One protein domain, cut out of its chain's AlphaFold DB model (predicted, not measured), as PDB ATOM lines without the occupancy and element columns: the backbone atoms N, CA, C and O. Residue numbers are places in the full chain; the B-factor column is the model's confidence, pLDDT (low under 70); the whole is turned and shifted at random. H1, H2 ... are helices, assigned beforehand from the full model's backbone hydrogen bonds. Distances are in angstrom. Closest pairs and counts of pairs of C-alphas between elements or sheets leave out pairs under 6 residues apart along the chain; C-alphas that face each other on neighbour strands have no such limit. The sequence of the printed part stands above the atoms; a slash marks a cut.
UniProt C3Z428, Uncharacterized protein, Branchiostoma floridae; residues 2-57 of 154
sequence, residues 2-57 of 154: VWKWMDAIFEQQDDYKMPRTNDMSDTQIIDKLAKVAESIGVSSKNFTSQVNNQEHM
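Overview. This is residues 2 to 57 of the 154 residues of an uncharacterized protein of Branchiostoma floridae (UniProt C3Z428). One long helix, H3, is the core of this small domain, and two shorter helices that stay apart from each other pack on it: H4 at a steep angle, and H1 steeply across residues 33 to 37 of H3. From H1 the chain passes through the short H2, which touches no helix, and loops through residues 17 to 25 back to where H3 begins; after H4, residues 52 to 57 form a tail. The printed part has 56 residues with four named helices, in the order H1, H2, H3, H4, and no named strand; its class is all helix. It is compact, with a radius of gyration of the C-alphas of 11.6 A, and spans 31 by 24 by 17 A along its three main axes.

Along the chain. Begin at C-alpha 26, at (196.931, 257.268, 125.947); from there H3, residues 26 to 39, runs 20.3 A to C-alpha 39 at (214.693, 265.204, 131.861). Further on, look at residues 44 to 51 for H4, which measures 10.5 A from first to last C-alpha. Go back to C-alpha 2, at (217.191, 252.205, 133.665), where H1 begins; it covers residues 2 to 11 and is 14.3 A long. Residues 13 to 16 are H2, 5.5 A long.

Arrangement. Start from H3 and look first at Ala 34 and Ser 44: their C-alphas, 4.6 A apart, are the closest of H3 and H4. These two helices touch, at a steep tilt of 54 degrees, opposite ways. H3 also touches H1, with residues 33 to 37 of H3 alone; the closest C-alphas are those of Ile 9 and Val 36, 6.7 A apart. Here the tilt is steep at 68 degrees, only just short of about perpendicular, and the two run opposite ways. H1 and H2 meet only through their link. H2 and H3 are only just apart, with their closest C-alphas at 8.3 A; H4 is apart from both H1 and H2. In H1, H3 and H4 every O i to N i+4 pair is within hydrogen-bond range; H2, with four residues, is too short for such a pair, and its one O i to N i+3 pair is within range.

Size, cuts and confidence. For the greatest distance, look at the C-alphas of Pro 19 and Glu 55, the two farthest apart, at 32.1 A. The first and last printed C-alphas, those of Val 2 and Met 57, are 18.1 A apart. The links from H1 to H2, one residue, and from H3 to H4, four residues, are tight; the link from H2 to H3, nine residues, is short. The printed part has no cut. The mean pLDDT of the printed part is 93.5, and no printed residue is under 70.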
ATOM      1  N   VAL A   2     218.412 252.717 133.000       89.06
ATOM      2  CA  VAL A   2     217.191 252.205 133.665       89.06
ATOM      3  C   VAL A   2     216.982 252.746 135.087       89.06
ATOM      4  O   VAL A   2     215.900 253.224 135.384       89.06
ATOM      5  N   TRP A   3     218.006 252.753 135.945       94.56
ATOM      6  CA  TRP A   3     217.860 253.262 137.319       94.56
ATOM      7  C   TRP A   3     217.493 254.749 137.381       94.56
ATOM      8  O   TRP A   3     216.592 255.112 138.117       94.56
ATOM      9  N   LYS A   4     218.083 255.585 136.512       96.38
ATOM     10  CA  LYS A   4     217.732 257.012 136.415       96.38
ATOM     11  C   LYS A   4     216.274 257.224 136.003       96.38
ATOM     12  O   LYS A   4     215.631 258.139 136.492       96.38
ATOM     13  N   TRP A   5     215.771 256.385 135.094       95.19
ATOM     14  CA  TRP A   5     214.357 256.384 134.716       95.19
ATOM     15  C   TRP A   5     213.460 256.007 135.887       95.19
ATOM     16  O   TRP A   5     212.483 256.704 136.134       95.19
ATOM     17  N   MET A   6     213.811 254.944 136.615       96.06
ATOM     18  CA  MET A   6     213.058 254.513 137.790       96.06
ATOM     19  C   MET A   6     212.995 255.632 138.831       96.06
ATOM     20  O   MET A   6     211.899 256.009 139.229       96.06
ATOM     21  N   ASP A   7     214.130 256.224 139.195       96.62
ATOM     22  CA  ASP A   7     214.166 257.328 140.158       96.62
ATOM     23  C   ASP A   7     213.270 258.493 139.692       96.62
ATOM     24  O   ASP A   7     212.349 258.895 140.404       96.62
ATOM     25  N   ALA A   8     213.437 258.947 138.444       97.00
ATOM     26  CA  ALA A   8     212.695 260.086 137.901       97.00
ATOM     27  C   ALA A   8     211.175 259.856 137.790       97.00
ATOM     28  O   ALA A   8     210.399 260.793 138.000       97.00
ATOM     29  N   ILE A   9     210.729 258.641 137.440       96.00
ATOM     30  CA  ILE A   9     209.293 258.345 137.325       96.00
ATOM     31  C   ILE A   9     208.651 258.091 138.690       96.00
ATOM     32  O   ILE A   9     207.504 258.488 138.898       96.00
ATOM     33  N   PHE A  10     209.370 257.480 139.637       95.31
ATOM     34  CA  PHE A  10     208.853 257.276 140.992       95.31
ATOM     35  C   PHE A  10     208.748 258.588 141.772       95.31
ATOM     36  O   PHE A  10     207.768 258.766 142.494       95.31
ATOM     37  N   GLU A  11     209.666 259.537 141.564       96.69
ATOM     38  CA  GLU A  11     209.543 260.905 142.094       96.69
ATOM     39  C   GLU A  11     208.265 261.612 141.615       96.69
ATOM     40  O   GLU A  11     207.702 262.440 142.327       96.69
ATOM     41  N   GLN A  12     207.771 261.254 140.428       95.88
ATOM     42  CA  GLN A  12     206.566 261.826 139.825       95.88
ATOM     43  C   GLN A  12     205.351 260.895 139.916       95.88
ATOM     44  O   GLN A  12     204.331 261.162 139.288       95.88
ATOM     45  N   GLN A  13     205.407 259.803 140.684       94.38
ATOM     46  CA  GLN A  13     204.376 258.758 140.643       94.38
ATOM     47  C   GLN A  13     202.967 259.287 140.957       94.38
ATOM     48  O   GLN A  13     201.991 258.857 140.340       94.38
ATOM     49  N   ASP A  14     202.845 260.223 141.900       94.50
ATOM     50  CA  ASP A  14     201.552 260.788 142.304       94.50
ATOM     51  C   ASP A  14     200.832 261.509 141.163       94.50
ATOM     52  O   ASP A  14     199.603 261.559 141.135       94.50
ATOM     53  N   ASP A  15     201.590 261.996 140.187       94.44
ATOM     54  CA  ASP A  15     201.101 262.686 139.001       94.44
ATOM     55  C   ASP A  15     200.433 261.765 137.972       94.44
ATOM     56  O   ASP A  15     199.774 262.251 137.050       94.44
ATOM     57  N   TYR A  16     200.593 260.454 138.151       94.12
ATOM     58  CA  TYR A  16     200.013 259.398 137.323       94.12
ATOM     59  C   TYR A  16     198.916 258.614 138.051       94.12
ATOM     60  O   TYR A  16     198.364 257.657 137.508       94.12
ATOM     61  N   LYS A  17     198.596 258.994 139.293       92.31
ATOM     62  CA  LYS A  17     197.498 258.391 140.048       92.31
ATOM     63  C   LYS A  17     196.176 259.045 139.668       92.31
ATOM     64  O   LYS A  17     196.094 260.245 139.407       92.31
ATOM     65  N   MET A  18     195.109 258.258 139.737       86.00
ATOM     66  CA  MET A  18     193.752 258.793 139.719       86.00
ATOM     67  C   MET A  18     193.574 259.838 140.838       86.00
ATOM     68  O   MET A  18     194.058 259.615 141.949       86.00
ATOM     69  N   PRO A  19     192.898 260.973 140.576       92.88
ATOM     70  CA  PRO A  19     192.152 261.298 139.356       92.88
ATOM     71  C   PRO A  19     192.970 262.005 138.258       92.88
ATOM     72  O   PRO A  19     192.409 262.339 137.221       92.88
ATOM     73  N   ARG A  20     194.272 262.251 138.452       92.88
ATOM     74  CA  ARG A  20     195.072 263.156 137.599       92.88
ATOM     75  C   ARG A  20     195.195 262.711 136.140       92.88
ATOM     76  O   ARG A  20     195.506 263.536 135.289       92.88
ATOM     77  N   THR A  21     194.945 261.437 135.859       94.94
ATOM     78  CA  THR A  21     195.024 260.844 134.519       94.94
ATOM     79  C   THR A  21     193.676 260.394 133.961       94.94
ATOM     80  O   THR A  21     193.653 259.823 132.878       94.94
ATOM     81  N   ASN A  22     192.562 260.619 134.668       93.69
ATOM     82  CA  ASN A  22     191.266 260.038 134.292       93.69
ATOM     83  C   ASN A  22     190.744 260.546 132.938       93.69
ATOM     84  O   ASN A  22     190.168 259.788 132.169       93.69
ATOM     85  N   ASP A  23     190.980 261.829 132.652       95.19
ATOM     86  CA  ASP A  23     190.504 262.502 131.439       95.19
ATOM     87  C   ASP A  23     191.593 262.602 130.352       95.19
ATOM     88  O   ASP A  23     191.458 263.360 129.391       95.19
ATOM     89  N   MET A  24     192.706 261.877 130.515       96.25
ATOM     90  CA  MET A  24     193.820 261.880 129.567       96.25
ATOM     91  C   MET A  24     193.704 260.712 128.585       96.25
ATOM     92  O   MET A  24     193.433 259.582 128.979       96.25
ATOM     93  N   SER A  25     193.979 260.970 127.307       95.50
ATOM     94  CA  SER A  25     194.180 259.912 126.317       95.50
ATOM     95  C   SER A  25     195.537 259.227 126.491       95.50
ATOM     96  O   SER A  25     196.480 259.809 127.035       95.50
ATOM     97  N   ASP A  26     195.671 258.020 125.941       91.06
ATOM     98  CA  ASP A  26     196.931 257.268 125.947       91.06
ATOM     99  C   ASP A  26     198.092 258.091 125.372       91.06
ATOM    100  O   ASP A  26     199.167 258.145 125.965       91.06
ATOM    101  N   THR A  27     197.871 258.819 124.273       93.75
ATOM    102  CA  THR A  27     198.888 259.699 123.677       93.75
ATOM    103  C   THR A  27     199.329 260.794 124.646       93.75
ATOM    104  O   THR A  27     200.522 261.047 124.781       93.75
ATOM    105  N   GLN A  28     198.392 261.414 125.374       96.12
ATOM    106  CA  GLN A  28     198.721 262.447 126.362       96.12
ATOM    107  C   GLN A  28     199.509 261.870 127.546       96.12
ATOM    108  O   GLN A  28     200.400 262.539 128.076       96.12
ATOM    109  N   ILE A  29     199.211 260.635 127.957       95.31
ATOM    110  CA  ILE A  29     199.960 259.929 129.006       95.31
ATOM    111  C   ILE A  29     201.370 259.581 128.509       95.31
ATOM    112  O   ILE A  29     202.343 259.834 129.223       95.31
ATOM    113  N   ILE A  30     201.506 259.066 127.283       95.19
ATOM    114  CA  ILE A  30     202.802 258.743 126.667       95.19
ATOM    115  C   ILE A  30     203.656 260.004 126.515       95.19
ATOM    116  O   ILE A  30     204.827 259.982 126.883       95.19
ATOM    117  N   ASP A  31     203.082 261.119 126.067       96.38
ATOM    118  CA  ASP A  31     203.798 262.394 125.972       96.38
ATOM    119  C   ASP A  31     204.230 262.910 127.353       96.38
ATOM    120  O   ASP A  31     205.319 263.469 127.504       96.38
ATOM    121  N   LYS A  32     203.407 262.702 128.391       96.56
ATOM    122  CA  LYS A  32     203.784 263.021 129.775       96.56
ATOM    123  C   LYS A  32     204.977 262.164 130.222       96.56
ATOM    124  O   LYS A  32     205.920 262.706 130.787       96.56
ATOM    125  N   LEU A  33     204.973 260.858 129.941       96.56
ATOM    126  CA  LEU A  33     206.102 259.953 130.216       96.56
ATOM    127  C   LEU A  33     207.362 260.328 129.418       96.56
ATOM    128  O   LEU A  33     208.461 260.317 129.970       96.56
ATOM    129  N   ALA A  34     207.214 260.719 128.152       97.25
ATOM    130  CA  ALA A  34     208.317 261.140 127.293       97.25
ATOM    131  C   ALA A  34     209.049 262.364 127.864       97.25
ATOM    132  O   ALA A  34     210.277 262.385 127.887       97.25
ATOM    133  N   LYS A  35     208.314 263.328 128.437       97.31
ATOM    134  CA  LYS A  35     208.904 264.486 129.135       97.31
ATOM    135  C   LYS A  35     209.742 264.086 130.352       97.31
ATOM    136  O   LYS A  35     210.783 264.693 130.597       97.31
ATOM    137  N   VAL A  36     209.328 263.058 131.097       97.19
ATOM    138  CA  VAL A  36     210.147 262.488 132.186       97.19
ATOM    139  C   VAL A  36     211.403 261.824 131.622       97.19
ATOM    140  O   VAL A  36     212.476 261.922 132.206       97.19
ATOM    141  N   ALA A  37     211.302 261.176 130.464       96.69
ATOM    142  CA  ALA A  37     212.451 260.548 129.821       96.69
ATOM    143  C   ALA A  37     213.461 261.610 129.340       96.69
ATOM    144  O   ALA A  37     214.675 261.444 129.476       96.69
ATOM    145  N   GLU A  38     212.964 262.738 128.839       97.62
ATOM    146  CA  GLU A  38     213.781 263.856 128.372       97.62
ATOM    147  C   GLU A  38     214.564 264.528 129.497       97.62
ATOM    148  O   GLU A  38     215.741 264.844 129.302       97.62
ATOM    149  N   SER A  39     213.988 264.640 130.700       96.44
ATOM    150  CA  SER A  39     214.693 265.204 131.861       96.44
ATOM    151  C   SER A  39     215.933 264.397 132.273       96.44
ATOM    152  O   SER A  39     216.859 264.949 132.870       96.44
ATOM    153  N   ILE A  40     216.000 263.114 131.900       96.56
ATOM    154  CA  ILE A  40     217.148 262.231 132.154       96.56
ATOM    155  C   ILE A  40     218.010 261.968 130.908       96.56
ATOM    156  O   ILE A  40     218.897 261.107 130.941       96.56
ATOM    157  N   GLY A  41     217.779 262.708 129.819       96.19
ATOM    158  CA  GLY A  41     218.580 262.652 128.594       96.19
ATOM    159  C   GLY A  41     218.127 261.619 127.558       96.19
ATOM    160  O   GLY A  41     218.892 261.305 126.646       96.19
ATOM    161  N   VAL A  42     216.909 261.079 127.666       96.50
ATOM    162  CA  VAL A  42     216.298 260.236 126.626       96.50
ATOM    163  C   VAL A  42     215.391 261.105 125.757       96.50
ATOM    164  O   VAL A  42     214.429 261.676 126.244       96.50
ATOM    165  N   SER A  43     215.664 261.195 124.454       97.31
ATOM    166  CA  SER A  43     214.840 262.001 123.539       97.31
ATOM    167  C   SER A  43     213.359 261.617 123.616       97.31
ATOM    168  O   SER A  43     213.024 260.460 123.352       97.31
ATOM    169  N   SER A  44     212.482 262.601 123.859       96.94
ATOM    170  CA  SER A  44     211.022 262.422 123.853       96.94
ATOM    171  C   SER A  44     210.533 261.736 122.574       96.94
ATOM    172  O   SER A  44     209.769 260.778 122.626       96.94
ATOM    173  N   LYS A  45     211.053 262.149 121.409       96.19
ATOM    174  CA  LYS A  45     210.714 261.540 120.114       96.19
ATOM    175  C   LYS A  45     211.088 260.057 120.057       96.19
ATOM    176  O   LYS A  45     210.298 259.249 119.578       96.19
ATOM    177  N   ASN A  46     212.291 259.703 120.516       94.06
ATOM    178  CA  ASN A  46     212.735 258.310 120.529       94.06
ATOM    179  C   ASN A  46     211.903 257.492 121.526       94.06
ATOM    180  O   ASN A  46     211.412 256.427 121.173       94.06
ATOM    181  N   PHE A  47     211.663 258.028 122.725       94.75
ATOM    182  CA  PHE A  47     210.819 257.389 123.732       94.75
ATOM    183  C   PHE A  47     209.424 257.070 123.176       94.75
ATOM    184  O   PHE A  47     209.031 255.905 123.144       94.75
ATOM    185  N   THR A  48     208.713 258.074 122.652       94.56
ATOM    186  CA  THR A  48     207.370 257.893 122.082       94.56
ATOM    187  C   THR A  48     207.382 256.927 120.898       94.56
ATOM    188  O   THR A  48     206.479 256.100 120.772       94.56
ATOM    189  N   SER A  49     208.410 256.981 120.043       92.75
ATOM    190  CA  SER A  49     208.551 256.041 118.928       92.75
ATOM    191  C   SER A  49     208.723 254.601 119.405       92.75
ATOM    192  O   SER A  49     208.153 253.710 118.791       92.75
ATOM    193  N   GLN A  50     209.497 254.366 120.466       91.62
ATOM    194  CA  GLN A  50     209.764 253.020 120.980       91.62
ATOM    195  C   GLN A  50     208.580 252.451 121.763       91.62
ATOM    196  O   GLN A  50     208.269 251.274 121.617       91.62
ATOM    197  N   VAL A  51     207.871 253.277 122.538       91.12
ATOM    198  CA  VAL A  51     206.648 252.846 123.241       91.12
ATOM    199  C   VAL A  51     205.556 252.424 122.252       91.12
ATOM    200  O   VAL A  51     204.841 251.457 122.497       91.12
ATOM    201  N   ASN A  52     205.450 253.114 121.114       87.62
ATOM    202  CA  ASN A  52     204.477 252.795 120.065       87.62
ATOM    203  C   ASN A  52     204.990 251.780 119.034       87.62
ATOM    204  O   ASN A  52     204.288 251.477 118.067       87.62
ATOM    205  N   ASN A  53     206.208 251.266 119.201       87.25
ATOM    206  CA  ASN A  53     206.796 250.350 118.242       87.25
ATOM    207  C   ASN A  53     206.153 248.960 118.366       87.25
ATOM    208  O   ASN A  53     206.366 248.243 119.344       87.25
ATOM    209  N   GLN A  54     205.391 248.571 117.343       80.75
ATOM    210  CA  GLN A  54     204.715 247.275 117.295       80.75
ATOM    211  C   GLN A  54     205.688 246.094 117.158       80.75
ATOM    212  O   GLN A  54     205.371 245.005 117.627       80.75
ATOM    213  N   GLU A  55     206.877 246.303 116.588       80.25
ATOM    214  CA  GLU A  55     207.915 245.265 116.508       80.25
ATOM    215  C   GLU A  55     208.538 244.984 117.879       80.25
ATOM    216  O   GLU A  55     208.865 243.844 118.196       80.25
ATOM    217  N   HIS A  56     208.671 246.019 118.713       71.88
ATOM    218  CA  HIS A  56     209.292 245.921 120.035       71.88
ATOM    219  C   HIS A  56     208.327 245.499 121.151       71.88
ATOM    220  O   HIS A  56     208.742 245.454 122.303       71.88
ATOM    221  N   MET A  57     207.071 245.170 120.817       81.56
ATOM    222  CA  MET A  57     206.084 244.467 121.656       81.56
ATOM    223  C   MET A  57     206.050 244.861 123.149       81.56
ATOM    224  O   MET A  57     205.726 244.039 124.003       81.56
TER     225      MET A  57